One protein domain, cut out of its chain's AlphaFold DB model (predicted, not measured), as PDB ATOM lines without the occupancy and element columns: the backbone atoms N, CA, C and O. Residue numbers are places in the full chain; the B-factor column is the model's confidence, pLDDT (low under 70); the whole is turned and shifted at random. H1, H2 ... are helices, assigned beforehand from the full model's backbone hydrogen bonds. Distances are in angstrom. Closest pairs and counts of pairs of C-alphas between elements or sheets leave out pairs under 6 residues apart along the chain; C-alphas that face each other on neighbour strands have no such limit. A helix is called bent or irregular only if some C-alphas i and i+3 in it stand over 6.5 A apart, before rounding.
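What this domain is: This is residues 149 to 345 of the 345 residues of an uncharacterized protein of Diploscapter pachys (UniProt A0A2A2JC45). The chain winds in stacked helical turns, a short, uneven solenoid running from H1 at one end to H11 at the other. H5a, H7, H9 and H11 run the same way side by side as one row, while H1, H4, H6, H8 and H10 make a second row. The printed part has 197 residues with eleven named helices, H1 to H11 in order along the chain, and no named strand; its class is all helix, with 134 residues in the named helices, and the whole is compact, with a radius of gyration of the C-alphas of 17.2 A and spans of 52 by 42 by 25 A.

How they stand to each other: H1, residues 150 to 164, touches H4, residues 185 to 198, about perpendicular at 81 degrees, closest at the C-alphas of Ala 157 and His 198, 5.5 A. With residues 162 to 164 alone H1 touches H2, residues 173 to 176, where the C-alphas of Phe 163 and His 174 are closest, 4.7 A. H5, residues 204 to 227, assigned as one helix by its hydrogen bonds, is bent: C-alphas 216 and 219 are 8.7 A apart, and its arms H5a, to residue 216, and H5b, from 219, stand about perpendicular at 87 degrees. H5a touches H3, residues 180 to 183, with residues 212 to 216 alone, closest at the C-alphas of Tyr 213 and Glu 181, 5.4 A. H4 and H5a form a helical hairpin at a shallow tilt of 28 degrees, closest at the C-alphas of Val 192 and Ile 210, 5.7 A. H6, residues 229 to 248, likewise assigned as one helix by its hydrogen bonds, is bent, with C-alphas 237 and 240 7.0 A apart; its arms H6a, to 237, and H6b, from 240, stand at a shallow tilt of 29 degrees. H5b and H6a touch only at the corner, closest at the C-alphas of Ile 225 and Ala 232, 5.0 A. H7, residues 257 to 273, touches H5a the same way at a steep tilt of 44 degrees, closest at the C-alphas of Leu 259 and Gly 211, 3.6 A. H9, residues 296 to 307, touches H7 the same way at a shallow tilt of 11 degrees, closest at the C-alphas of Ala 305 and Leu 267, 6.1 A. H8, residues 285 to 288, touches H6b, closest at the C-alphas of Cys 286 and Asp 245, 5.7 A. H10, residues 313 to 321, touches no helix, while H11, residues 327 to 337, touches H9, closest at the C-alphas of Ile 337 and Cys 303, 6.4 A. Every O i to N i+4 pair is within hydrogen-bond range in H1, H5a, H5b, H6a, H6b, H9, H10 and H11, against 6 of 10 in H4 and 11 of 13 in H7; H2, H3 and H8 are too short for such a pair.

Where its parts are: H1 begins at C-alpha 150, (58.477, -17.013, -4.784), and H11 ends at C-alpha 337, (100.266, -7.484, -10.844). From first to last C-alpha H1 is 19.8 A, H4 20.5 A, H5a 18.4 A, H7 23.5 A and H9 16.3 A. H4 is only just irregular, C-alphas 193 and 196 being 6.9 A apart, and H7 is irregular, C-alphas 268 and 271 being 7.1 A apart.

The domain as a whole: The two C-alphas farthest apart are those of Tyr 151 and Lys 345, 54.0 A. The printed part has no cut, and the link from H7 to H8, 11 residues, is long. Mean pLDDT of the printed part is 90.4; residue 278 and residues 340 to 345 are under 70.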
ATOM      1  N   LYS A 149      59.600 -17.613  -0.702       70.69
ATOM      2  CA  LYS A 149      60.634 -17.046  -1.572       70.69
ATOM      3  C   LYS A 149      60.129 -16.713  -2.983       70.69
ATOM      4  O   LYS A 149      60.768 -15.893  -3.636       70.69
ATOM      5  N   SER A 150      59.002 -17.281  -3.437       82.75
ATOM      6  CA  SER A 150      58.477 -17.013  -4.784       82.75
ATOM      7  C   SER A 150      58.051 -15.559  -4.962       82.75
ATOM      8  O   SER A 150      58.287 -14.996  -6.017       82.75
ATOM      9  N   TYR A 151      57.531 -14.895  -3.922       88.94
ATOM     10  CA  TYR A 151      57.047 -13.520  -4.065       88.94
ATOM     11  C   TYR A 151      58.137 -12.520  -4.436       88.94
ATOM     12  O   TYR A 151      57.867 -11.592  -5.191       88.94
ATOM     13  N   ALA A 152      59.357 -12.688  -3.918       89.56
ATOM     14  CA  ALA A 152      60.473 -11.837  -4.318       89.56
ATOM     15  C   ALA A 152      60.824 -12.066  -5.793       89.56
ATOM     16  O   ALA A 152      61.065 -11.108  -6.519       89.56
ATOM     17  N   ASP A 153      60.814 -13.324  -6.230       91.38
ATOM     18  CA  ASP A 153      61.112 -13.698  -7.607       91.38
ATOM     19  C   ASP A 153      60.039 -13.179  -8.578       91.38
ATOM     20  O   ASP A 153      60.365 -12.420  -9.487       91.38
ATOM     21  N   ASP A 154      58.760 -13.452  -8.300       94.00
ATOM     22  CA  ASP A 154      57.601 -12.992  -9.078       94.00
ATOM     23  C   ASP A 154      57.548 -11.454  -9.159       94.00
ATOM     24  O   ASP A 154      57.254 -10.868 -10.205       94.00
ATOM     25  N   PHE A 155      57.862 -10.773  -8.052       95.19
ATOM     26  CA  PHE A 155      57.893  -9.314  -8.002       95.19
ATOM     27  C   PHE A 155      58.999  -8.736  -8.886       95.19
ATOM     28  O   PHE A 155      58.775  -7.772  -9.622       95.19
ATOM     29  N   ILE A 156      60.202  -9.312  -8.824       95.69
ATOM     30  CA  ILE A 156      61.317  -8.865  -9.657       95.69
ATOM     31  C   ILE A 156      61.071  -9.211 -11.128       95.69
ATOM     32  O   ILE A 156      61.354  -8.369 -11.982       95.69
ATOM     33  N   ALA A 157      60.484 -10.372 -11.428       96.38
ATOM     34  CA  ALA A 157      60.074 -10.753 -12.776       96.38
ATOM     35  C   ALA A 157      59.151  -9.694 -13.398       96.38
ATOM     36  O   ALA A 157      59.431  -9.195 -14.488       96.38
ATOM     37  N   MET A 158      58.129  -9.256 -12.655       96.56
ATOM     38  CA  MET A 158      57.215  -8.191 -13.082       96.56
ATOM     39  C   MET A 158      57.943  -6.868 -13.362       96.56
ATOM     40  O   MET A 158      57.678  -6.207 -14.365       96.56
ATOM     41  N   LEU A 159      58.899  -6.465 -12.517       97.81
ATOM     42  CA  LEU A 159      59.663  -5.235 -12.762       97.81
ATOM     43  C   LEU A 159      60.581  -5.348 -13.981       97.81
ATOM     44  O   LEU A 159      60.756  -4.369 -14.710       97.81
ATOM     45  N   VAL A 160      61.159  -6.526 -14.221       97.94
ATOM     46  CA  VAL A 160      61.947  -6.796 -15.427       97.94
ATOM     47  C   VAL A 160      61.056  -6.712 -16.667       97.94
ATOM     48  O   VAL A 160      61.418  -6.025 -17.626       97.94
ATOM     49  N   GLU A 161      59.870  -7.313 -16.628       97.12
ATOM     50  CA  GLU A 161      58.883  -7.260 -17.709       97.12
ATOM     51  C   GLU A 161      58.400  -5.832 -17.999       97.12
ATOM     52  O   GLU A 161      58.275  -5.453 -19.159       97.12
ATOM     53  N   HIS A 162      58.183  -5.007 -16.975       96.31
ATOM     54  CA  HIS A 162      57.668  -3.646 -17.158       96.31
ATOM     55  C   HIS A 162      58.736  -2.609 -17.532       96.31
ATOM     56  O   HIS A 162      58.442  -1.668 -18.272       96.31
ATOM     57  N   PHE A 163      59.964  -2.735 -17.017       97.94
ATOM     58  CA  PHE A 163      60.960  -1.656 -17.090       97.94
ATOM     59  C   PHE A 163      62.279  -2.046 -17.751       97.94
ATOM     60  O   PHE A 163      63.023  -1.162 -18.164       97.94
ATOM     61  N   ILE A 164      62.606  -3.333 -17.853       97.81
ATOM     62  CA  ILE A 164      63.874  -3.771 -18.453       97.81
ATOM     63  C   ILE A 164      63.660  -4.244 -19.886       97.81
ATOM     64  O   ILE A 164      64.303  -3.718 -20.793       97.81
ATOM     65  N   LEU A 165      62.763  -5.209 -20.101       96.06
ATOM     66  CA  LEU A 165      62.513  -5.790 -21.424       96.06
ATOM     67  C   LEU A 165      61.985  -4.780 -22.464       96.06
ATOM     68  O   LEU A 165      62.485  -4.808 -23.588       96.06
ATOM     69  N   PRO A 166      61.048  -3.864 -22.141       95.75
ATOM     70  CA  PRO A 166      60.531  -2.905 -23.117       95.75
ATOM     71  C   PRO A 166      61.417  -1.662 -23.271       95.75
ATOM     72  O   PRO A 166      61.079  -0.771 -24.047       95.75
ATOM     73  N   SER A 167      62.520  -1.555 -22.520       96.56
ATOM     74  CA  SER A 167      63.359  -0.361 -22.542       96.56
ATOM     75  C   SER A 167      64.155  -0.266 -23.843       96.56
ATOM     76  O   SER A 167      65.033  -1.089 -24.102       96.56
ATOM     77  N   THR A 168      63.954   0.817 -24.590       94.94
ATOM     78  CA  THR A 168      64.733   1.159 -25.793       94.94
ATOM     79  C   THR A 168      65.480   2.487 -25.600       94.94
ATOM     80  O   THR A 168      65.247   3.180 -24.606       94.94
ATOM     81  N   PRO A 169      66.402   2.873 -26.503       92.19
ATOM     82  CA  PRO A 169      67.027   4.197 -26.458       92.19
ATOM     83  C   PRO A 169      66.016   5.357 -26.516       92.19
ATOM     84  O   PRO A 169      66.199   6.361 -25.830       92.19
ATOM     85  N   GLU A 170      64.939   5.207 -27.291       95.38
ATOM     86  CA  GLU A 170      63.876   6.206 -27.470       95.38
ATOM     87  C   GLU A 170      62.899   6.222 -26.292       95.38
ATOM     88  O   GLU A 170      62.380   7.277 -25.929       95.38
ATOM     89  N   ASN A 171      62.668   5.062 -25.673       94.69
ATOM     90  CA  ASN A 171      61.827   4.915 -24.492       94.69
ATOM     91  C   ASN A 171      62.588   4.179 -23.374       94.69
ATOM     92  O   ASN A 171      62.410   2.970 -23.182       94.69
ATOM     93  N   PRO A 172      63.466   4.881 -22.634       96.31
ATOM     94  CA  PRO A 172      64.356   4.265 -21.658       96.31
ATOM     95  C   PRO A 172      63.633   3.987 -20.331       96.31
ATOM     96  O   PRO A 172      63.955   4.585 -19.302       96.31
ATOM     97  N   THR A 173      62.656   3.079 -20.341       97.38
ATOM     98  CA  THR A 173      61.797   2.766 -19.183       97.38
ATOM     99  C   THR A 173      62.581   2.287 -17.958       97.38
ATOM    100  O   THR A 173      62.170   2.553 -16.829       97.38
ATOM    101  N   HIS A 174      63.765   1.693 -18.135       97.56
ATOM    102  CA  HIS A 174      64.638   1.306 -17.017       97.56
ATOM    103  C   HIS A 174      65.034   2.487 -16.121       97.56
ATOM    104  O   HIS A 174      65.336   2.291 -14.945       97.56
ATOM    105  N   LYS A 175      65.000   3.725 -16.636       97.62
ATOM    106  CA  LYS A 175      65.321   4.927 -15.856       97.62
ATOM    107  C   LYS A 175      64.368   5.155 -14.686       97.62
ATOM    108  O   LYS A 175      64.782   5.782 -13.717       97.62
ATOM    109  N   PHE A 176      63.145   4.620 -14.732       98.00
ATOM    110  CA  PHE A 176      62.217   4.675 -13.599       98.00
ATOM    111  C   PHE A 176      62.710   3.870 -12.386       98.00
ATOM    112  O   PHE A 176      62.324   4.173 -11.261       98.00
ATOM    113  N   LEU A 177      63.591   2.884 -12.588       97.69
ATOM    114  CA  LEU A 177      64.179   2.090 -11.507       97.69
ATOM    115  C   LEU A 177      65.351   2.815 -10.825       97.69
ATOM    116  O   LEU A 177      65.486   2.735  -9.608       97.69
ATOM    117  N   LEU A 178      66.164   3.566 -11.577       97.12
ATOM    118  CA  LEU A 178      67.418   4.159 -11.084       97.12
ATOM    119  C   LEU A 178      67.299   4.929  -9.754       97.12
ATOM    120  O   LEU A 178      68.163   4.731  -8.899       97.12
ATOM    121  N   PRO A 179      66.251   5.743  -9.496       97.12
ATOM    122  CA  PRO A 179      66.127   6.467  -8.233       97.12
ATOM    123  C   PRO A 179      66.140   5.576  -6.986       97.12
ATOM    124  O   PRO A 179      66.562   6.039  -5.924       97.12
ATOM    125  N   LEU A 180      65.733   4.304  -7.086       96.62
ATOM    126  CA  LEU A 180      65.689   3.386  -5.944       96.62
ATOM    127  C   LEU A 180      67.054   3.192  -5.277       96.62
ATOM    128  O   LEU A 180      67.097   2.910  -4.083       96.62
ATOM    129  N   GLU A 181      68.161   3.433  -5.984       95.00
ATOM    130  CA  GLU A 181      69.502   3.405  -5.395       95.00
ATOM    131  C   GLU A 181      69.685   4.397  -4.237       95.00
ATOM    132  O   GLU A 181      70.517   4.170  -3.363       95.00
ATOM    133  N   ASN A 182      68.912   5.487  -4.229       94.50
ATOM    134  CA  ASN A 182      68.962   6.528  -3.205       94.50
ATOM    135  C   ASN A 182      67.841   6.379  -2.172       94.50
ATOM    136  O   ASN A 182      67.991   6.814  -1.034       94.50
ATOM    137  N   TRP A 183      66.713   5.790  -2.573       93.31
ATOM    138  CA  TRP A 183      65.493   5.755  -1.765       93.31
ATOM    139  C   TRP A 183      65.266   4.436  -1.029       93.31
ATOM    140  O   TRP A 183      64.617   4.447   0.017       93.31
ATOM    141  N   CYS A 184      65.762   3.316  -1.566       92.62
ATOM    142  CA  CYS A 184      65.583   1.993  -0.973       92.62
ATOM    143  C   CYS A 184      66.771   1.051  -1.276       92.62
ATOM    144  O   CYS A 184      66.653   0.146  -2.112       92.62
ATOM    145  N   PRO A 185      67.927   1.225  -0.605       89.12
ATOM    146  CA  PRO A 185      69.093   0.349  -0.766       89.12
ATOM    147  C   PRO A 185      68.793  -1.140  -0.526       89.12
ATOM    148  O   PRO A 185      69.302  -1.991  -1.256       89.12
ATOM    149  N   GLU A 186      67.920  -1.464   0.433       88.19
ATOM    150  CA  GLU A 186      67.396  -2.811   0.713       88.19
ATOM    151  C   GLU A 186      66.812  -3.463  -0.531       88.19
ATOM    152  O   GLU A 186      67.132  -4.610  -0.846       88.19
ATOM    153  N   PHE A 187      66.008  -2.709  -1.280       92.12
ATOM    154  CA  PHE A 187      65.387  -3.219  -2.488       92.12
ATOM    155  C   PHE A 187      66.426  -3.553  -3.561       92.12
ATOM    156  O   PHE A 187      66.325  -4.572  -4.245       92.12
ATOM    157  N   THR A 188      67.448  -2.702  -3.699       93.56
ATOM    158  CA  THR A 188      68.468  -2.877  -4.739       93.56
ATOM    159  C   THR A 188      69.222  -4.200  -4.612       93.56
ATOM    160  O   THR A 188      69.604  -4.768  -5.633       93.56
ATOM    161  N   ALA A 189      69.362  -4.743  -3.397       90.69
ATOM    162  CA  ALA A 189      69.955  -6.059  -3.185       90.69
ATOM    163  C   ALA A 189      69.113  -7.173  -3.829       90.69
ATOM    164  O   ALA A 189      69.652  -7.967  -4.599       90.69
ATOM    165  N   PHE A 190      67.795  -7.188  -3.592       91.44
ATOM    166  CA  PHE A 190      66.889  -8.149  -4.232       91.44
ATOM    167  C   PHE A 190      66.948  -8.042  -5.756       91.44
ATOM    168  O   PHE A 190      67.070  -9.054  -6.444       91.44
ATOM    169  N   PHE A 191      66.921  -6.816  -6.285       95.38
ATOM    170  CA  PHE A 191      66.946  -6.591  -7.727       95.38
ATOM    171  C   PHE A 191      68.239  -7.099  -8.374       95.38
ATOM    172  O   PHE A 191      68.179  -7.809  -9.374       95.38
ATOM    173  N   VAL A 192      69.408  -6.787  -7.802       95.81
ATOM    174  CA  VAL A 192      70.710  -7.214  -8.349       95.81
ATOM    175  C   VAL A 192      70.837  -8.739  -8.419       95.81
ATOM    176  O   VAL A 192      71.438  -9.252  -9.360       95.81
ATOM    177  N   ILE A 193      70.275  -9.457  -7.446       92.12
ATOM    178  CA  ILE A 193      70.388 -10.918  -7.352       92.12
ATOM    179  C   ILE A 193      69.378 -11.611  -8.270       92.12
ATOM    180  O   ILE A 193      69.727 -12.579  -8.935       92.12
ATOM    181  N   LEU A 194      68.135 -11.126  -8.314       93.44
ATOM    182  CA  LEU A 194      67.034 -11.846  -8.958       93.44
ATOM    183  C   LEU A 194      66.784 -11.403 -10.404       93.44
ATOM    184  O   LEU A 194      66.460 -12.233 -11.249       93.44
ATOM    185  N   ALA A 195      66.967 -10.120 -10.737       96.62
ATOM    186  CA  ALA A 195      66.626  -9.602 -12.068       96.62
ATOM    187  C   ALA A 195      67.364 -10.311 -13.221       96.62
ATOM    188  O   ALA A 195      66.747 -10.536 -14.265       96.62
ATOM    189  N   PRO A 196      68.637 -10.734 -13.069       95.94
ATOM    190  CA  PRO A 196      69.331 -11.474 -14.119       95.94
ATOM    191  C   PRO A 196      68.717 -12.834 -14.464       95.94
ATOM    192  O   PRO A 196      68.993 -13.330 -15.558       95.94
ATOM    193  N   ASN A 197      67.887 -13.425 -13.601       93.38
ATOM    194  CA  ASN A 197      67.201 -14.693 -13.881       93.38
ATOM    195  C   ASN A 197      65.989 -14.518 -14.803       93.38
ATOM    196  O   ASN A 197      65.628 -15.440 -15.527       93.38
ATOM    197  N   HIS A 198      65.422 -13.312 -14.845       94.69
ATOM    198  CA  HIS A 198      64.197 -12.991 -15.588       94.69
ATOM    199  C   HIS A 198      64.461 -12.344 -16.948       94.69
ATOM    200  O   HIS A 198      63.554 -11.839 -17.602       94.69
ATOM    201  N   SER A 199      65.720 -12.353 -17.393       88.69
ATOM    202  CA  SER A 199      66.102 -11.889 -18.723       88.69
ATOM    203  C   SER A 199      66.885 -12.980 -19.465       88.69
ATOM    204  O   SER A 199      67.905 -13.456 -18.939       88.69
ATOM    205  N   PRO A 200      66.458 -13.375 -20.688       83.25
ATOM    206  CA  PRO A 200      67.137 -14.417 -21.464       83.25
ATOM    207  C   PRO A 200      68.624 -14.117 -21.677       83.25
ATOM    208  O   PRO A 200      69.463 -15.014 -21.651       83.25
ATOM    209  N   THR A 201      68.957 -12.835 -21.840       89.94
ATOM    210  CA  THR A 201      70.323 -12.316 -21.961       89.94
ATOM    211  C   THR A 201      70.467 -11.057 -21.111       89.94
ATOM    212  O   THR A 201      69.473 -10.431 -20.754       89.94
ATOM    213  N   ILE A 202      71.692 -10.672 -20.750       94.69
ATOM    214  CA  ILE A 202      71.898  -9.386 -20.076       94.69
ATOM    215  C   ILE A 202      71.699  -8.274 -21.110       94.69
ATOM    216  O   ILE A 202      72.455  -8.175 -22.071       94.69
ATOM    217  N   THR A 203      70.669  -7.452 -20.924       94.06
ATOM    218  CA  THR A 203      70.394  -6.301 -21.793       94.06
ATOM    219  C   THR A 203      71.153  -5.062 -21.321       94.06
ATOM    220  O   THR A 203      71.529  -4.947 -20.153       94.06
ATOM    221  N   SER A 204      71.316  -4.080 -22.209       93.81
ATOM    222  CA  SER A 204      71.870  -2.766 -21.864       93.81
ATOM    223  C   SER A 204      71.121  -2.084 -20.714       93.81
ATOM    224  O   SER A 204      71.750  -1.535 -19.813       93.81
ATOM    225  N   ALA A 205      69.788  -2.156 -20.715       96.50
ATOM    226  CA  ALA A 205      68.939  -1.614 -19.657       96.50
ATOM    227  C   ALA A 205      69.213  -2.283 -18.300       96.50
ATOM    228  O   ALA A 205      69.397  -1.599 -17.295       96.50
ATOM    229  N   LEU A 206      69.306  -3.618 -18.277       97.44
ATOM    230  CA  LEU A 206      69.620  -4.367 -17.061       97.44
ATOM    231  C   LEU A 206      71.030  -4.048 -16.549       97.44
ATOM    232  O   LEU A 206      71.217  -3.828 -15.353       97.44
ATOM    233  N   ALA A 207      72.005  -3.984 -17.459       97.12
ATOM    234  CA  ALA A 207      73.393  -3.664 -17.148       97.12
ATOM    235  C   ALA A 207      73.537  -2.277 -16.506       97.12
ATOM    236  O   ALA A 207      74.223  -2.146 -15.494       97.12
ATOM    237  N   ILE A 208      72.868  -1.257 -17.056       97.06
ATOM    238  CA  ILE A 208      72.886   0.111 -16.513       97.06
ATOM    239  C   ILE A 208      72.284   0.134 -15.106       97.06
ATOM    240  O   ILE A 208      72.922   0.635 -14.181       97.06
ATOM    241  N   THR A 209      71.099  -0.452 -14.920       97.88
ATOM    242  CA  THR A 209      70.406  -0.448 -13.623       97.88
ATOM    243  C   THR A 209      71.211  -1.168 -12.540       97.88
ATOM    244  O   THR A 209      71.444  -0.606 -11.470       97.88
ATOM    245  N   ILE A 210      71.703  -2.381 -12.822       98.12
ATOM    246  CA  ILE A 210      72.539  -3.139 -11.875       98.12
ATOM    247  C   ILE A 210      73.849  -2.403 -11.591       98.12
ATOM    248  O   ILE A 210      74.267  -2.328 -10.437       98.12
ATOM    249  N   GLY A 211      74.490  -1.841 -12.618       97.81
ATOM    250  CA  GLY A 211      75.716  -1.064 -12.462       97.81
ATOM    251  C   GLY A 211      75.542   0.124 -11.522       97.81
ATOM    252  O   GLY A 211      76.330   0.282 -10.591       97.81
ATOM    253  N   SER A 212      74.472   0.901 -11.711       97.56
ATOM    254  CA  SER A 212      74.120   2.039 -10.852       97.56
ATOM    255  C   SER A 212      73.957   1.606  -9.390       97.56
ATOM    256  O   SER A 212      74.610   2.137  -8.487       97.56
ATOM    257  N   TYR A 213      73.183   0.541  -9.162       97.94
ATOM    258  CA  TYR A 213      72.929   0.010  -7.823       97.94
ATOM    259  C   TYR A 213      74.194  -0.505  -7.143       97.94
ATOM    260  O   TYR A 213      74.421  -0.218  -5.967       97.94
ATOM    261  N   LEU A 214      75.035  -1.238  -7.876       97.31
ATOM    262  CA  LEU A 214      76.309  -1.719  -7.357       97.31
ATOM    263  C   LEU A 214      77.233  -0.554  -7.004       97.31
ATOM    264  O   LEU A 214      77.775  -0.548  -5.907       97.31
ATOM    265  N   ILE A 215      77.380   0.456  -7.861       96.50
ATOM    266  CA  ILE A 215      78.225   1.622  -7.554       96.50
ATOM    267  C   ILE A 215      77.760   2.321  -6.279       96.50
ATOM    268  O   ILE A 215      78.578   2.637  -5.415       96.50
ATOM    269  N   ARG A 216      76.452   2.558  -6.151       95.50
ATOM    270  CA  ARG A 216      75.905   3.318  -5.028       95.50
ATOM    271  C   ARG A 216      75.905   2.525  -3.724       95.50
ATOM    272  O   ARG A 216      76.234   3.079  -2.678       95.50
ATOM    273  N   ASN A 217      75.552   1.241  -3.786       95.12
ATOM    274  CA  ASN A 217      75.183   0.441  -2.618       95.12
ATOM    275  C   ASN A 217      76.003  -0.851  -2.450       95.12
ATOM    276  O   ASN A 217      75.610  -1.694  -1.645       95.12
ATOM    277  N   CYS A 218      77.144  -1.026  -3.138       94.88
ATOM    278  CA  CYS A 218      77.940  -2.272  -3.147       94.88
ATOM    279  C   CYS A 218      78.090  -2.915  -1.761       94.88
ATOM    280  O   CYS A 218      77.705  -4.064  -1.554       94.88
ATOM    281  N   GLN A 219      78.614  -2.170  -0.784       92.88
ATOM    282  CA  GLN A 219      78.875  -2.716   0.550       92.88
ATOM    283  C   GLN A 219      77.598  -3.169   1.257       92.88
ATOM    284  O   GLN A 219      77.608  -4.156   1.990       92.88
ATOM    285  N   PHE A 220      76.509  -2.428   1.065       91.38
ATOM    286  CA  PHE A 220      75.221  -2.743   1.655       91.38
ATOM    287  C   PHE A 220      74.610  -3.989   1.000       91.38
ATOM    288  O   PHE A 220      74.210  -4.916   1.703       91.38
ATOM    289  N   ILE A 221      74.628  -4.060  -0.334       93.56
ATOM    290  CA  ILE A 221      74.174  -5.224  -1.106       93.56
ATOM    291  C   ILE A 221      74.965  -6.471  -0.695       93.56
ATOM    292  O   ILE A 221      74.373  -7.492  -0.358       93.56
ATOM    293  N   LEU A 222      76.295  -6.382  -0.622       93.00
ATOM    294  CA  LEU A 222      77.142  -7.509  -0.231       93.00
ATOM    295  C   LEU A 222      76.913  -7.963   1.215       93.00
ATOM    296  O   LEU A 222      76.974  -9.159   1.481       93.00
ATOM    297  N   LYS A 223      76.612  -7.052   2.150       91.44
ATOM    298  CA  LYS A 223      76.203  -7.439   3.512       91.44
ATOM    299  C   LYS A 223      74.880  -8.208   3.499       91.44
ATOM    300  O   LYS A 223      74.804  -9.250   4.136       91.44
ATOM    301  N   ASN A 224      73.890  -7.758   2.726       87.81
ATOM    302  CA  ASN A 224      72.620  -8.477   2.585       87.81
ATOM    303  C   ASN A 224      72.810  -9.863   1.959       87.81
ATOM    304  O   ASN A 224      72.232 -10.831   2.441       87.81
ATOM    305  N   ILE A 225      73.656  -9.978   0.932       89.31
ATOM    306  CA  ILE A 225      74.013 -11.262   0.317       89.31
ATOM    307  C   ILE A 225      74.675 -12.182   1.350       89.31
ATOM    308  O   ILE A 225      74.254 -13.321   1.517       89.31
ATOM    309  N   ARG A 226      75.665 -11.678   2.097       89.50
ATOM    310  CA  ARG A 226      76.356 -12.433   3.153       89.50
ATOM    311  C   ARG A 226      75.393 -12.944   4.222       89.50
ATOM    312  O   ARG A 226      75.544 -14.059   4.708       89.50
ATOM    313  N   ASP A 227      74.424 -12.127   4.605       87.06
ATOM    314  CA  ASP A 227      73.480 -12.471   5.664       87.06
ATOM    315  C   ASP A 227      72.399 -13.468   5.170       87.06
ATOM    316  O   ASP A 227      71.638 -13.997   5.977       87.06
ATOM    317  N   ASN A 228      72.382 -13.804   3.868       84.50
ATOM    318  CA  ASN A 228      71.463 -14.753   3.231       84.50
ATOM    319  C   ASN A 228      72.216 -15.840   2.422       84.50
ATOM    320  O   ASN A 228      72.427 -15.675   1.218       84.50
ATOM    321  N   PRO A 229      72.562 -17.003   3.016       83.12
ATOM    322  CA  PRO A 229      73.423 -18.010   2.378       83.12
ATOM    323  C   PRO A 229      72.974 -18.485   0.987       83.12
ATOM    324  O   PRO A 229      73.799 -18.607   0.085       83.12
ATOM    325  N   SER A 230      71.668 -18.698   0.768       81.50
ATOM    326  CA  SER A 230      71.164 -19.121  -0.550       81.50
ATOM    327  C   SER A 230      71.351 -18.050  -1.628       81.50
ATOM    328  O   SER A 230      71.602 -18.375  -2.785       81.50
ATOM    329  N   MET A 231      71.240 -16.771  -1.257       84.94
ATOM    330  CA  MET A 231      71.509 -15.661  -2.173       84.94
ATOM    331  C   MET A 231      73.004 -15.523  -2.447       84.94
ATOM    332  O   MET A 231      73.388 -15.235  -3.574       84.94
ATOM    333  N   ALA A 232      73.841 -15.756  -1.432       89.06
ATOM    334  CA  ALA A 232      75.292 -15.735  -1.558       89.06
ATOM    335  C   ALA A 232      75.794 -16.742  -2.593       89.06
ATOM    336  O   ALA A 232      76.537 -16.355  -3.493       89.06
ATOM    337  N   GLN A 233      75.305 -17.982  -2.517       89.44
ATOM    338  CA  GLN A 233      75.652 -19.036  -3.465       89.44
ATOM    339  C   GLN A 233      75.190 -18.715  -4.894       89.44
ATOM    340  O   GLN A 233      76.012 -18.690  -5.808       89.44
ATOM    341  N   SER A 234      73.901 -18.402  -5.088       90.00
ATOM    342  CA  SER A 234      73.368 -18.059  -6.419       90.00
ATOM    343  C   SER A 234      74.104 -16.857  -7.021       90.00
ATOM    344  O   SER A 234      74.514 -16.883  -8.186       90.00
ATOM    345  N   PHE A 235      74.374 -15.827  -6.212       93.69
ATOM    346  CA  PHE A 235      75.110 -14.663  -6.681       93.69
ATOM    347  C   PHE A 235      76.534 -15.016  -7.119       93.69
ATOM    348  O   PHE A 235      76.963 -14.584  -8.189       93.69
ATOM    349  N   SER A 236      77.268 -15.800  -6.324       94.00
ATOM    350  CA  SER A 236      78.660 -16.138  -6.625       94.00
ATOM    351  C   SER A 236      78.819 -17.106  -7.793       94.00
ATOM    352  O   SER A 236      79.783 -16.976  -8.546       94.00
ATOM    353  N   GLU A 237      77.913 -18.075  -7.937       93.31
ATOM    354  CA  GLU A 237      78.039 -19.175  -8.900       93.31
ATOM    355  C   GLU A 237      77.428 -18.851 -10.266       93.31
ATOM    356  O   GLU A 237      77.965 -19.300 -11.283       93.31
ATOM    357  N   GLU A 238      76.360 -18.047 -10.296       92.94
ATOM    358  CA  GLU A 238      75.534 -17.833 -11.491       92.94
ATOM    359  C   GLU A 238      75.431 -16.354 -11.882       92.94
ATOM    360  O   GLU A 238      75.753 -15.982 -13.013       92.94
ATOM    361  N   ILE A 239      75.017 -15.485 -10.956       95.12
ATOM    362  CA  ILE A 239      74.663 -14.098 -11.296       95.12
ATOM    363  C   ILE A 239      75.898 -13.258 -11.613       95.12
ATOM    364  O   ILE A 239      75.988 -12.646 -12.679       95.12
ATOM    365  N   PHE A 240      76.873 -13.237 -10.703       96.38
ATOM    366  CA  PHE A 240      78.113 -12.497 -10.885       96.38
ATOM    367  C   PHE A 240      78.873 -12.917 -12.156       96.38
ATOM    368  O   PHE A 240      79.198 -12.030 -12.952       96.38
ATOM    369  N   PRO A 241      79.130 -14.219 -12.424       95.56
ATOM    370  CA  PRO A 241      79.781 -14.621 -13.668       95.56
ATOM    371  C   PRO A 241      78.973 -14.248 -14.908       95.56
ATOM    372  O   PRO A 241      79.586 -13.846 -15.891       95.56
ATOM    373  N   LYS A 242      77.634 -14.327 -14.882       95.50
ATOM    374  CA  LYS A 242      76.783 -13.917 -16.013       95.50
ATOM    375  C   LYS A 242      76.950 -12.426 -16.328       95.50
ATOM    376  O   LYS A 242      77.132 -12.057 -17.487       95.50
ATOM    377  N   LEU A 243      76.944 -11.570 -15.304       97.12
ATOM    378  CA  LEU A 243      77.163 -10.126 -15.454       97.12
ATOM    379  C   LEU A 243      78.586  -9.806 -15.926       97.12
ATOM    380  O   LEU A 243      78.778  -8.950 -16.793       97.12
ATOM    381  N   LEU A 244      79.584 -10.501 -15.376       96.81
ATOM    382  CA  LEU A 244      80.979 -10.316 -15.755       96.81
ATOM    383  C   LEU A 244      81.239 -10.770 -17.193       96.81
ATOM    384  O   LEU A 244      81.874 -10.035 -17.941       96.81
ATOM    385  N   ASP A 245      80.729 -11.938 -17.589       95.50
ATOM    386  CA  ASP A 245      80.867 -12.481 -18.943       95.50
ATOM    387  C   ASP A 245      80.256 -11.534 -19.981       95.50
ATOM    388  O   ASP A 245      80.914 -11.247 -20.974       95.50
ATOM    389  N   PHE A 246      79.082 -10.947 -19.710       95.25
ATOM    390  CA  PHE A 246      78.513  -9.879 -20.542       95.25
ATOM    391  C   PHE A 246      79.436  -8.651 -20.614       95.25
ATOM    392  O   PHE A 246      79.733  -8.138 -21.694       95.25
ATOM    393  N   CYS A 247      79.921  -8.181 -19.463       95.50
ATOM    394  CA  CYS A 247      80.697  -6.949 -19.359       95.50
ATOM    395  C   CYS A 247      82.058  -7.012 -20.077       95.50
ATOM    396  O   CYS A 247      82.575  -5.967 -20.480       95.50
ATOM    397  N   ILE A 248      82.671  -8.194 -20.192       94.88
ATOM    398  CA  ILE A 248      84.013  -8.357 -20.777       94.88
ATOM    399  C   ILE A 248      84.015  -8.571 -22.294       94.88
ATOM    400  O   ILE A 248      85.105  -8.558 -22.875       94.88
ATOM    401  N   GLN A 249      82.850  -8.752 -22.926       94.19
ATOM    402  CA  GLN A 249      82.771  -8.953 -24.374       94.19
ATOM    403  C   GLN A 249      83.222  -7.702 -25.160       94.19
ATOM    404  O   GLN A 249      82.999  -6.578 -24.692       94.19
ATOM    405  N   PRO A 250      83.845  -7.859 -26.346       91.25
ATOM    406  CA  PRO A 250      84.317  -6.745 -27.178       91.25
ATOM    407  C   PRO A 250      83.251  -5.703 -27.511       91.25
ATOM    408  O   PRO A 250      83.514  -4.505 -27.414       91.25
ATOM    409  N   GLU A 251      82.041  -6.146 -27.848       90.88
ATOM    410  CA  GLU A 251      80.901  -5.288 -28.178       90.88
ATOM    411  C   GLU A 251      80.519  -4.345 -27.029       90.88
ATOM    412  O   GLU A 251      80.018  -3.248 -27.265       90.88
ATOM    413  N   ASN A 252      80.835  -4.731 -25.788       90.44
ATOM    414  CA  ASN A 252      80.519  -3.969 -24.587       90.44
ATOM    415  C   ASN A 252      81.706  -3.161 -24.048       90.44
ATOM    416  O   ASN A 252      81.589  -2.515 -23.009       90.44
ATOM    417  N   GLN A 253      82.866  -3.158 -24.715       84.62
ATOM    418  CA  GLN A 253      84.082  -2.525 -24.192       84.62
ATOM    419  C   GLN A 253      83.899  -1.026 -23.885       84.62
ATOM    420  O   GLN A 253      84.427  -0.532 -22.882       84.62
ATOM    421  N   ASN A 254      83.099  -0.332 -24.699       83.94
ATOM    422  CA  ASN A 254      82.873   1.115 -24.615       83.94
ATOM    423  C   ASN A 254      81.486   1.504 -24.058       83.94
ATOM    424  O   ASN A 254      81.167   2.687 -24.022       83.94
ATOM    425  N   SER A 255      80.665   0.547 -23.609       83.31
ATOM    426  CA  SER A 255      79.292   0.780 -23.118       83.31
ATOM    427  C   SER A 255      79.100   0.238 -21.699       83.31
ATOM    428  O   SER A 255      79.788  -0.690 -21.296       83.31
ATOM    429  N   HIS A 256      78.180   0.775 -20.896       88.38
ATOM    430  CA  HIS A 256      77.892   0.238 -19.547       88.38
ATOM    431  C   HIS A 256      79.092   0.315 -18.580       88.38
ATOM    432  O   HIS A 256      79.421  -0.651 -17.886       88.38
ATOM    433  N   SER A 257      79.779   1.462 -18.547       89.75
ATOM    434  CA  SER A 257      80.879   1.734 -17.603       89.75
ATOM    435  C   SER A 257      80.461   1.569 -16.142       89.75
ATOM    436  O   SER A 257      81.278   1.198 -15.297       89.75
ATOM    437  N   GLU A 258      79.184   1.808 -15.857       92.62
ATOM    438  CA  GLU A 258      78.573   1.670 -14.546       92.62
ATOM    439  C   GLU A 258      78.612   0.213 -14.084       92.62
ATOM    440  O   GLU A 258      79.047  -0.077 -12.970       92.62
ATOM    441  N   LEU A 259      78.235  -0.721 -14.968       96.81
ATOM    442  CA  LEU A 259      78.295  -2.150 -14.668       96.81
ATOM    443  C   LEU A 259      79.735  -2.581 -14.412       96.81
ATOM    444  O   LEU A 259      80.003  -3.235 -13.407       96.81
ATOM    445  N   HIS A 260      80.669  -2.185 -15.283       96.56
ATOM    446  CA  HIS A 260      82.074  -2.535 -15.097       96.56
ATOM    447  C   HIS A 260      82.594  -2.058 -13.737       96.56
ATOM    448  O   HIS A 260      83.139  -2.854 -12.974       96.56
ATOM    449  N   SER A 261      82.371  -0.785 -13.406       96.25
ATOM    450  CA  SER A 261      82.833  -0.191 -12.147       96.25
ATOM    451  C   SER A 261      82.176  -0.854 -10.933       96.25
ATOM    452  O   SER A 261      82.865  -1.198  -9.976       96.25
ATOM    453  N   GLY A 262      80.867  -1.118 -10.989       97.50
ATOM    454  CA  GLY A 262      80.142  -1.834  -9.939       97.50
ATOM    455  C   GLY A 262      80.656  -3.261  -9.711       97.50
ATOM    456  O   GLY A 262      80.804  -3.696  -8.565       97.50
ATOM    457  N   LEU A 263      81.001  -3.982 -10.783       97.56
ATOM    458  CA  LEU A 263      81.605  -5.314 -10.691       97.56
ATOM    459  C   LEU A 263      83.026  -5.262 -10.111       97.56
ATOM    460  O   LEU A 263      83.380  -6.134  -9.319       97.56
ATOM    461  N   MET A 264      83.830  -4.247 -10.449       97.25
ATOM    462  CA  MET A 264      85.172  -4.089  -9.866       97.25
ATOM    463  C   MET A 264      85.091  -3.779  -8.368       97.25
ATOM    464  O   MET A 264      85.757  -4.442  -7.578       97.25
ATOM    465  N   LEU A 265      84.200  -2.870  -7.958       96.38
ATOM    466  CA  LEU A 265      83.926  -2.592  -6.542       96.38
ATOM    467  C   LEU A 265      83.473  -3.848  -5.788       96.38
ATOM    468  O   LEU A 265      83.856  -4.067  -4.636       96.38
ATOM    469  N   THR A 266      82.683  -4.689  -6.458       96.56
ATOM    470  CA  THR A 266      82.247  -5.977  -5.920       96.56
ATOM    471  C   THR A 266      83.430  -6.922  -5.715       96.56
ATOM    472  O   THR A 266      83.569  -7.449  -4.615       96.56
ATOM    473  N   LEU A 267      84.326  -7.082  -6.698       94.81
ATOM    474  CA  LEU A 267      85.561  -7.875  -6.548       94.81
ATOM    475  C   LEU A 267      86.457  -7.351  -5.416       94.81
ATOM    476  O   LEU A 267      87.017  -8.132  -4.652       94.81
ATOM    477  N   GLU A 268      86.591  -6.031  -5.284       94.19
ATOM    478  CA  GLU A 268      87.406  -5.411  -4.233       94.19
ATOM    479  C   GLU A 268      86.844  -5.615  -2.829       94.19
ATOM    480  O   GLU A 268      87.594  -5.740  -1.855       94.19
ATOM    481  N   SER A 269      85.520  -5.644  -2.723       94.06
ATOM    482  CA  SER A 269      84.816  -5.737  -1.448       94.06
ATOM    483  C   SER A 269      84.494  -7.178  -1.052       94.06
ATOM    484  O   SER A 269      84.295  -7.437   0.136       94.06
ATOM    485  N   TRP A 270      84.462  -8.115  -2.008       92.75
ATOM    486  CA  TRP A 270      84.011  -9.491  -1.793       92.75
ATOM    487  C   TRP A 270      84.781 -10.188  -0.678       92.75
ATOM    488  O   TRP A 270      84.183 -10.577   0.322       92.75
ATOM    489  N   SER A 271      86.108 -10.291  -0.803       86.31
ATOM    490  CA  SER A 271      86.942 -11.016   0.164       86.31
ATOM    491  C   SER A 271      86.847 -10.425   1.572       86.31
ATOM    492  O   SER A 271      86.809 -11.162   2.553       86.31
ATOM    493  N   LYS A 272      86.721  -9.098   1.683       88.69
ATOM    494  CA  LYS A 272      86.578  -8.396   2.966       88.69
ATOM    495  C   LYS A 272      85.222  -8.650   3.622       88.69
ATOM    496  O   LYS A 272      85.157  -8.841   4.833       88.69
ATOM    497  N   ILE A 273      84.136  -8.621   2.850       90.56
ATOM    498  CA  ILE A 273      82.774  -8.746   3.390       90.56
ATOM    499  C   ILE A 273      82.413 -10.213   3.637       90.56
ATOM    500  O   ILE A 273      81.808 -10.521   4.667       90.56
ATOM    501  N   MET A 274      82.827 -11.112   2.742       87.44
ATOM    502  CA  MET A 274      82.519 -12.544   2.786       87.44
ATOM    503  C   MET A 274      83.497 -13.360   3.635       87.44
ATOM    504  O   MET A 274      83.316 -14.562   3.754       87.44
ATOM    505  N   ALA A 275      84.483 -12.733   4.290       78.00
ATOM    506  CA  ALA A 275      85.524 -13.405   5.080       78.00
ATOM    507  C   ALA A 275      85.016 -14.406   6.141       78.00
ATOM    508  O   ALA A 275      85.778 -15.255   6.584       78.00
ATOM    509  N   LYS A 276      83.755 -14.289   6.581       71.94
ATOM    510  CA  LYS A 276      83.125 -15.197   7.557       71.94
ATOM    511  C   LYS A 276      82.424 -16.408   6.929       71.94
ATOM    512  O   LYS A 276      81.927 -17.250   7.667       71.94
ATOM    513  N   GLN A 277      82.302 -16.456   5.604       75.12
ATOM    514  CA  GLN A 277      81.718 -17.580   4.881       75.12
ATOM    515  C   GLN A 277      82.843 -18.415   4.280       75.12
ATOM    516  O   GLN A 277      83.348 -18.122   3.194       75.12
ATOM    517  N   ASP A 278      83.253 -19.442   5.023       65.56
ATOM    518  CA  ASP A 278      84.290 -20.367   4.583       65.56
ATOM    519  C   ASP A 278      83.895 -20.987   3.233       65.56
ATOM    520  O   ASP A 278      82.803 -21.530   3.073       65.56
ATOM    521  N   ASN A 279      84.806 -20.904   2.259       74.31
ATOM    522  CA  ASN A 279      84.700 -21.459   0.901       74.31
ATOM    523  C   ASN A 279      83.772 -20.746  -0.102       74.31
ATOM    524  O   ASN A 279      83.660 -21.228  -1.230       74.31
ATOM    525  N   LEU A 280      83.171 -19.592   0.216       85.12
ATOM    526  CA  LEU A 280      82.377 -18.856  -0.779       85.12
ATOM    527  C   LEU A 280      83.258 -17.965  -1.678       85.12
ATOM    528  O   LEU A 280      83.660 -16.856  -1.310       85.12
ATOM    529  N   GLN A 281      83.537 -18.439  -2.893       89.00
ATOM    530  CA  GLN A 281      84.317 -17.715  -3.902       89.00
ATOM    531  C   GLN A 281      83.452 -17.291  -5.088       89.00
ATOM    532  O   GLN A 281      82.554 -18.014  -5.506       89.00
ATOM    533  N   LEU A 282      83.762 -16.131  -5.667       93.19
ATOM    534  CA  LEU A 282      83.162 -15.721  -6.935       93.19
ATOM    535  C   LEU A 282      83.628 -16.656  -8.051       93.19
ATOM    536  O   LEU A 282      84.827 -16.863  -8.242       93.19
ATOM    537  N   ASN A 283      82.687 -17.175  -8.833       94.50
ATOM    538  CA  ASN A 283      83.004 -17.904 -10.050       94.50
ATOM    539  C   ASN A 283      83.517 -16.914 -11.107       94.50
ATOM    540  O   ASN A 283      82.761 -16.126 -11.668       94.50
ATOM    541  N   LEU A 284      84.822 -16.957 -11.381       95.69
ATOM    542  CA  LEU A 284      85.486 -16.087 -12.360       95.69
ATOM    543  C   LEU A 284      85.941 -16.848 -13.611       95.69
ATOM    544  O   LEU A 284      86.826 -16.390 -14.332       95.69
ATOM    545  N   ASN A 285      85.351 -18.014 -13.886       94.12
ATOM    546  CA  ASN A 285      85.791 -18.890 -14.975       94.12
ATOM    547  C   ASN A 285      85.733 -18.226 -16.358       94.12
ATOM    548  O   ASN A 285      86.534 -18.564 -17.230       94.12
ATOM    549  N   CYS A 286      84.840 -17.252 -16.564       94.06
ATOM    550  CA  CYS A 286      84.762 -16.484 -17.809       94.06
ATOM    551  C   CYS A 286      86.051 -15.709 -18.136       94.06
ATOM    552  O   CYS A 286      86.372 -15.549 -19.313       94.06
ATOM    553  N   LEU A 287      86.838 -15.307 -17.129       95.00
ATOM    554  CA  LEU A 287      88.110 -14.605 -17.327       95.00
ATOM    555  C   LEU A 287      89.201 -15.496 -17.931       95.00
ATOM    556  O   LEU A 287      90.146 -14.977 -18.529       95.00
ATOM    557  N   TRP A 288      89.070 -16.819 -17.814       94.00
ATOM    558  CA  TRP A 288      90.107 -17.792 -18.174       94.00
ATOM    559  C   TRP A 288      89.776 -18.611 -19.426       94.00
ATOM    560  O   TRP A 288      90.470 -19.578 -19.725       94.00
ATOM    561  N   LYS A 289      88.713 -18.263 -20.159       90.88
ATOM    562  CA  LYS A 289      88.359 -18.926 -21.422       90.88
ATOM    563  C   LYS A 289      89.232 -18.387 -22.558       90.88
ATOM    564  O   LYS A 289      89.299 -17.177 -22.764       90.88
ATOM    565  N   ASP A 290      89.849 -19.279 -23.329       85.06
ATOM    566  CA  ASP A 290      90.682 -18.903 -24.487       85.06
ATOM    567  C   ASP A 290      89.860 -18.264 -25.616       85.06
ATOM    568  O   ASP A 290      90.288 -17.314 -26.257       85.06
ATOM    569  N   LYS A 291      88.609 -18.712 -25.782       86.00
ATOM    570  CA  LYS A 291      87.675 -18.169 -26.781       86.00
ATOM    571  C   LYS A 291      87.173 -16.759 -26.474       86.00
ATOM    572  O   LYS A 291      86.633 -16.108 -27.364       86.00
ATOM    573  N   THR A 292      87.292 -16.296 -25.232       87.00
ATOM    574  CA  THR A 292      86.910 -14.925 -24.890       87.00
ATOM    575  C   THR A 292      87.986 -13.994 -25.434       87.00
ATOM    576  O   THR A 292      89.175 -14.241 -25.240       87.00
ATOM    577  N   ALA A 293      87.604 -12.918 -26.113       91.00
ATOM    578  CA  ALA A 293      88.571 -11.943 -26.602       91.00
ATOM    579  C   ALA A 293      89.236 -11.176 -25.441       91.00
ATOM    580  O   ALA A 293      88.727 -11.108 -24.317       91.00
ATOM    581  N   TRP A 294      90.401 -10.592 -25.704       92.75
ATOM    582  CA  TRP A 294      91.063  -9.710 -24.749       92.75
ATOM    583  C   TRP A 294      90.553  -8.279 -24.896       92.75
ATOM    584  O   TRP A 294      90.708  -7.657 -25.942       92.75
ATOM    585  N   THR A 295      89.963  -7.762 -23.822       93.62
ATOM    586  CA  THR A 295      89.472  -6.385 -23.712       93.62
ATOM    587  C   THR A 295      90.098  -5.712 -22.496       93.62
ATOM    588  O   THR A 295      90.535  -6.382 -21.554       93.62
ATOM    589  N   ILE A 296      90.088  -4.374 -22.466       92.75
ATOM    590  CA  ILE A 296      90.540  -3.604 -21.292       92.75
ATOM    591  C   ILE A 296      89.761  -4.021 -20.036       92.75
ATOM    592  O   ILE A 296      90.336  -4.116 -18.954       92.75
ATOM    593  N   ARG A 297      88.471  -4.345 -20.177       94.81
ATOM    594  CA  ARG A 297      87.610  -4.776 -19.065       94.81
ATOM    595  C   ARG A 297      87.975  -6.151 -18.536       94.81
ATOM    596  O   ARG A 297      88.049  -6.319 -17.323       94.81
ATOM    597  N   ARG A 298      88.252  -7.116 -19.423       95.06
ATOM    598  CA  ARG A 298      88.757  -8.435 -19.016       95.06
ATOM    599  C   ARG A 298      90.090  -8.303 -18.289       95.06
ATOM    600  O   ARG A 298      90.258  -8.865 -17.213       95.06
ATOM    601  N   TYR A 299      91.012  -7.531 -18.862       94.44
ATOM    602  CA  TYR A 299      92.308  -7.234 -18.255       94.44
ATOM    603  C   TYR A 299      92.152  -6.611 -16.856       94.44
ATOM    604  O   TYR A 299      92.762  -7.086 -15.896       94.44
ATOM    605  N   SER A 300      91.295  -5.594 -16.735       94.38
ATOM    606  CA  SER A 300      90.982  -4.909 -15.477       94.38
ATOM    607  C   SER A 300      90.430  -5.885 -14.433       94.38
ATOM    608  O   SER A 300      90.967  -5.971 -13.329       94.38
ATOM    609  N   ALA A 301      89.447  -6.708 -14.809       95.94
ATOM    610  CA  ALA A 301      88.849  -7.710 -13.930       95.94
ATOM    611  C   ALA A 301      89.869  -8.731 -13.409       95.94
ATOM    612  O   ALA A 301      89.877  -9.027 -12.216       95.94
ATOM    613  N   VAL A 302      90.769  -9.225 -14.271       95.50
ATOM    614  CA  VAL A 302      91.870 -10.115 -13.859       95.50
ATOM    615  C   VAL A 302      92.787  -9.411 -12.856       95.50
ATOM    616  O   VAL A 302      93.105  -9.976 -11.810       95.50
ATOM    617  N   CYS A 303      93.191  -8.170 -13.142       94.06
ATOM    618  CA  CYS A 303      94.074  -7.414 -12.255       94.06
ATOM    619  C   CYS A 303      93.453  -7.187 -10.876       94.06
ATOM    620  O   CYS A 303      94.124  -7.403  -9.868       94.06
ATOM    621  N   VAL A 304      92.187  -6.766 -10.827       94.88
ATOM    622  CA  VAL A 304      91.467  -6.548  -9.569       94.88
ATOM    623  C   VAL A 304      91.335  -7.864  -8.808       94.88
ATOM    624  O   VAL A 304      91.752  -7.925  -7.657       94.88
ATOM    625  N   ALA A 305      90.869  -8.934  -9.459       94.00
ATOM    626  CA  ALA A 305      90.672 -10.233  -8.817       94.00
ATOM    627  C   ALA A 305      91.955 -10.800  -8.182       94.00
ATOM    628  O   ALA A 305      91.900 -11.381  -7.096       94.00
ATOM    629  N   VAL A 306      93.111 -10.613  -8.829       93.25
ATOM    630  CA  VAL A 306      94.415 -11.025  -8.280       93.25
ATOM    631  C   VAL A 306      94.839 -10.115  -7.125       93.25
ATOM    632  O   VAL A 306      95.240 -10.611  -6.075       93.25
ATOM    633  N   LYS A 307      94.728  -8.788  -7.274       91.75
ATOM    634  CA  LYS A 307      95.118  -7.824  -6.225       91.75
ATOM    635  C   LYS A 307      94.293  -7.964  -4.948       91.75
ATOM    636  O   LYS A 307      94.805  -7.705  -3.862       91.75
ATOM    637  N   THR A 308      93.026  -8.347  -5.071       89.00
ATOM    638  CA  THR A 308      92.080  -8.437  -3.950       89.00
ATOM    639  C   THR A 308      92.015  -9.837  -3.344       89.00
ATOM    640  O   THR A 308      91.217 -10.076  -2.432       89.00
ATOM    641  N   ASN A 309      92.870 -10.753  -3.823       87.56
ATOM    642  CA  ASN A 309      92.916 -12.168  -3.456       87.56
ATOM    643  C   ASN A 309      91.595 -12.921  -3.696       87.56
ATOM    644  O   ASN A 309      91.372 -13.972  -3.101       87.56
ATOM    645  N   CYS A 310      90.730 -12.426  -4.589       88.81
ATOM    646  CA  CYS A 310      89.614 -13.220  -5.108       88.81
ATOM    647  C   CYS A 310      90.114 -14.395  -5.955       88.81
ATOM    648  O   CYS A 310      89.427 -15.405  -6.066       88.81
ATOM    649  N   VAL A 311      91.310 -14.268  -6.538       90.81
ATOM    650  CA  VAL A 311      92.010 -15.345  -7.238       90.81
ATOM    651  C   VAL A 311      93.453 -15.418  -6.744       90.81
ATOM    652  O   VAL A 311      94.146 -14.399  -6.755       90.81
ATOM    653  N   PRO A 312      93.950 -16.607  -6.354       90.50
ATOM    654  CA  PRO A 312      95.349 -16.770  -5.986       90.50
ATOM    655  C   PRO A 312      96.285 -16.407  -7.142       90.50
ATOM    656  O   PRO A 312      96.117 -16.888  -8.264       90.50
ATOM    657  N   LYS A 313      97.331 -15.624  -6.852       90.31
ATOM    658  CA  LYS A 313      98.318 -15.175  -7.850       90.31
ATOM    659  C   LYS A 313      98.884 -16.328  -8.692       90.31
ATOM    660  O   LYS A 313      98.867 -16.246  -9.914       90.31
ATOM    661  N   LYS A 314      99.297 -17.428  -8.048       90.00
ATOM    662  CA  LYS A 314      99.845 -18.620  -8.728       90.00
ATOM    663  C   LYS A 314      98.864 -19.236  -9.730       90.00
ATOM    664  O   LYS A 314      99.246 -19.551 -10.849       90.00
ATOM    665  N   PHE A 315      97.592 -19.356  -9.347       92.19
ATOM    666  CA  PHE A 315      96.556 -19.876 -10.238       92.19
ATOM    667  C   PHE A 315      96.369 -18.967 -11.458       92.19
ATOM    668  O   PHE A 315      96.287 -19.451 -12.586       92.19
ATOM    669  N   ALA A 316      96.339 -17.646 -11.249       91.62
ATOM    670  CA  ALA A 316      96.239 -16.692 -12.348       91.62
ATOM    671  C   ALA A 316      97.450 -16.779 -13.295       91.62
ATOM    672  O   ALA A 316      97.258 -16.781 -14.506       91.62
ATOM    673  N   GLU A 317      98.676 -16.908 -12.774       90.06
ATOM    674  CA  GLU A 317      99.889 -17.099 -13.589       90.06
ATOM    675  C   GLU A 317      99.808 -18.353 -14.464       90.06
ATOM    676  O   GLU A 317     100.071 -18.287 -15.664       90.06
ATOM    677  N   GLU A 318      99.416 -19.489 -13.884       91.06
ATOM    678  CA  GLU A 318      99.259 -20.755 -14.608       91.06
ATOM    679  C   GLU A 318      98.205 -20.652 -15.712       91.06
ATOM    680  O   GLU A 318      98.447 -21.068 -16.848       91.06
ATOM    681  N   LYS A 319      97.047 -20.049 -15.409       92.38
ATOM    682  CA  LYS A 319      95.988 -19.846 -16.402       92.38
ATOM    683  C   LYS A 319      96.419 -18.892 -17.506       92.38
ATOM    684  O   LYS A 319      96.235 -19.219 -18.673       92.38
ATOM    685  N   LEU A 320      97.026 -17.754 -17.182       90.25
ATOM    686  CA  LEU A 320      97.448 -16.769 -18.181       90.25
ATOM    687  C   LEU A 320      98.529 -17.310 -19.122       90.25
ATOM    688  O   LEU A 320      98.460 -17.044 -20.316       90.25
ATOM    689  N   LYS A 321      99.461 -18.141 -18.631       88.38
ATOM    690  CA  LYS A 321     100.463 -18.828 -19.473       88.38
ATOM    691  C   LYS A 321      99.849 -19.788 -20.493       88.38
ATOM    692  O   LYS A 321     100.474 -20.077 -21.507       88.38
ATOM    693  N   SER A 322      98.652 -20.302 -20.215       88.31
ATOM    694  CA  SER A 322      97.927 -21.202 -21.120       88.31
ATOM    695  C   SER A 322      97.078 -20.479 -22.171       88.31
ATOM    696  O   SER A 322      96.549 -21.133 -23.063       88.31
ATOM    697  N   LEU A 323      96.931 -19.154 -22.065       89.38
ATOM    698  CA  LEU A 323      96.069 -18.351 -22.930       89.38
ATOM    699  C   LEU A 323      96.885 -17.598 -23.976       89.38
ATOM    700  O   LEU A 323      98.002 -17.150 -23.714       89.38
ATOM    701  N   THR A 324      96.285 -17.369 -25.141       88.56
ATOM    702  CA  THR A 324      96.884 -16.486 -26.147       88.56
ATOM    703  C   THR A 324      96.607 -15.030 -25.766       88.56
ATOM    704  O   THR A 324      95.493 -14.533 -25.940       88.56
ATOM    705  N   ILE A 325      97.602 -14.340 -25.198       87.75
ATOM    706  CA  ILE A 325      97.472 -12.953 -24.720       87.75
ATOM    707  C   ILE A 325      98.181 -11.996 -25.686       87.75
ATOM    708  O   ILE A 325      99.379 -12.153 -25.914       87.75
ATOM    709  N   PRO A 326      97.500 -10.961 -26.217       89.94
ATOM    710  CA  PRO A 326      98.155  -9.924 -27.003       89.94
ATOM    711  C   PRO A 326      99.293  -9.247 -26.228       89.94
ATOM    712  O   PRO A 326      99.149  -8.917 -25.049       89.94
ATOM    713  N   SER A 327     100.404  -8.973 -26.914       86.19
ATOM    714  CA  SER A 327     101.647  -8.454 -26.317       86.19
ATOM    715  C   SER A 327     101.457  -7.189 -25.473       86.19
ATOM    716  O   SER A 327     102.055  -7.056 -24.404       86.19
ATOM    717  N   HIS A 328     100.578  -6.278 -25.904       86.81
ATOM    718  CA  HIS A 328     100.271  -5.068 -25.147       86.81
ATOM    719  C   HIS A 328      99.671  -5.394 -23.768       86.81
ATOM    720  O   HIS A 328     100.158  -4.868 -22.769       86.81
ATOM    721  N   PHE A 329      98.714  -6.326 -23.665       88.62
ATOM    722  CA  PHE A 329      98.159  -6.758 -22.374       88.62
ATOM    723  C   PHE A 329      99.171  -7.525 -21.517       88.62
ATOM    724  O   PHE A 329      99.230  -7.289 -20.310       88.62
ATOM    725  N   ALA A 330      99.991  -8.393 -22.119       83.31
ATOM    726  CA  ALA A 330     101.022  -9.146 -21.398       83.31
ATOM    727  C   ALA A 330     101.986  -8.208 -20.646       83.31
ATOM    728  O   ALA A 330     102.160  -8.336 -19.434       83.31
ATOM    729  N   SER A 331     102.488  -7.172 -21.330       82.06
ATOM    730  CA  SER A 331     103.369  -6.164 -20.718       82.06
ATOM    731  C   SER A 331     102.700  -5.386 -19.573       82.06
ATOM    732  O   SER A 331     103.349  -4.979 -18.605       82.06
ATOM    733  N   HIS A 332     101.383  -5.176 -19.654       85.94
ATOM    734  CA  HIS A 332     100.618  -4.504 -18.610       85.94
ATOM    735  C   HIS A 332     100.365  -5.402 -17.392       85.94
ATOM    736  O   HIS A 332     100.294  -4.885 -16.274       85.94
ATOM    737  N   PHE A 333     100.243  -6.722 -17.565       84.56
ATOM    738  CA  PHE A 333     100.127  -7.664 -16.447       84.56
ATOM    739  C   PHE A 333     101.416  -7.738 -15.628       84.56
ATOM    740  O   PHE A 333     101.362  -7.612 -14.402       84.56
ATOM    741  N   GLU A 334     102.566  -7.843 -16.297       81.38
ATOM    742  CA  GLU A 334     103.890  -7.839 -15.660       81.38
ATOM    743  C   GLU A 334     104.098  -6.580 -14.806       81.38
ATOM    744  O   GLU A 334     104.548  -6.656 -13.665       81.38
ATOM    745  N   LYS A 335     103.670  -5.414 -15.303       82.50
ATOM    746  CA  LYS A 335     103.766  -4.145 -14.563       82.50
ATOM    747  C   LYS A 335     102.782  -4.039 -13.396       82.50
ATOM    748  O   LYS A 335     103.130  -3.512 -12.345       82.50
ATOM    749  N   THR A 336     101.542  -4.487 -13.584       80.06
ATOM    750  CA  THR A 336     100.427  -4.123 -12.689       80.06
ATOM    751  C   THR A 336     100.202  -5.117 -11.561       80.06
ATOM    752  O   THR A 336      99.787  -4.719 -10.470       80.06
ATOM    753  N   ILE A 337     100.445  -6.400 -11.818       82.00
ATOM    754  CA  ILE A 337     100.266  -7.484 -10.844       82.00
ATOM    755  C   ILE A 337     101.522  -8.352 -10.682       82.00
ATOM    756  O   ILE A 337     101.490  -9.342  -9.949       82.00
ATOM    757  N   GLN A 338     102.643  -7.942 -11.296       79.69
ATOM    758  CA  GLN A 338     103.957  -8.580 -11.152       79.69
ATOM    759  C   GLN A 338     103.908 -10.086 -11.432       79.69
ATOM    760  O   GLN A 338     104.482 -10.872 -10.676       79.69
ATOM    761  N   LEU A 339     103.149 -10.494 -12.453       74.88
ATOM    762  CA  LEU A 339     103.126 -11.880 -12.917       74.88
ATOM    763  C   LEU A 339     104.263 -12.091 -13.908       74.88
ATOM    764  O   LEU A 339     104.401 -11.300 -14.835       74.88
ATOM    765  N   ASP A 340     105.032 -13.161 -13.738       69.88
ATOM    766  CA  ASP A 340     106.046 -13.562 -14.713       69.88
ATOM    767  C   ASP A 340     105.381 -14.375 -15.833       69.88
ATOM    768  O   ASP A 340     105.106 -15.573 -15.684       69.88
ATOM    769  N   LEU A 341     105.068 -13.696 -16.939       67.56
ATOM    770  CA  LEU A 341     104.430 -14.279 -18.121       67.56
ATOM    771  C   LEU A 341     105.444 -14.633 -19.219       67.56
ATOM    772  O   LEU A 341     105.033 -14.881 -20.353       67.56
ATOM    773  N   VAL A 342     106.748 -14.717 -18.907       51.81
ATOM    774  CA  VAL A 342     107.803 -15.025 -19.885       51.81
ATOM    775  C   VAL A 342     107.661 -16.460 -20.404       51.81
ATOM    776  O   VAL A 342     108.218 -17.416 -19.864       51.81
ATOM    777  N   LYS A 343     106.832 -16.582 -21.447       47.50
ATOM    778  CA  LYS A 343     106.731 -17.585 -22.520       47.50
ATOM    779  C   LYS A 343     105.433 -17.297 -23.295       47.50
ATOM    780  O   LYS A 343     104.495 -18.085 -23.253       47.50
ATOM    781  N   VAL A 344     105.363 -16.169 -24.000       41.59
ATOM    782  CA  VAL A 344     104.317 -15.943 -25.013       41.59
ATOM    783  C   VAL A 344     104.996 -16.044 -26.377       41.59
ATOM    784  O   VAL A 344     105.903 -15.266 -26.668       41.59
ATOM    785  N   LYS A 345     104.645 -17.091 -27.130       37.59
ATOM    786  CA  LYS A 345     105.036 -17.288 -28.531       37.59
ATOM    787  C   LYS A 345     104.179 -16.431 -29.447       37.59
ATOM    788  O   LYS A 345     102.980 -16.281 -29.121       37.59
TER     789      LYS A 345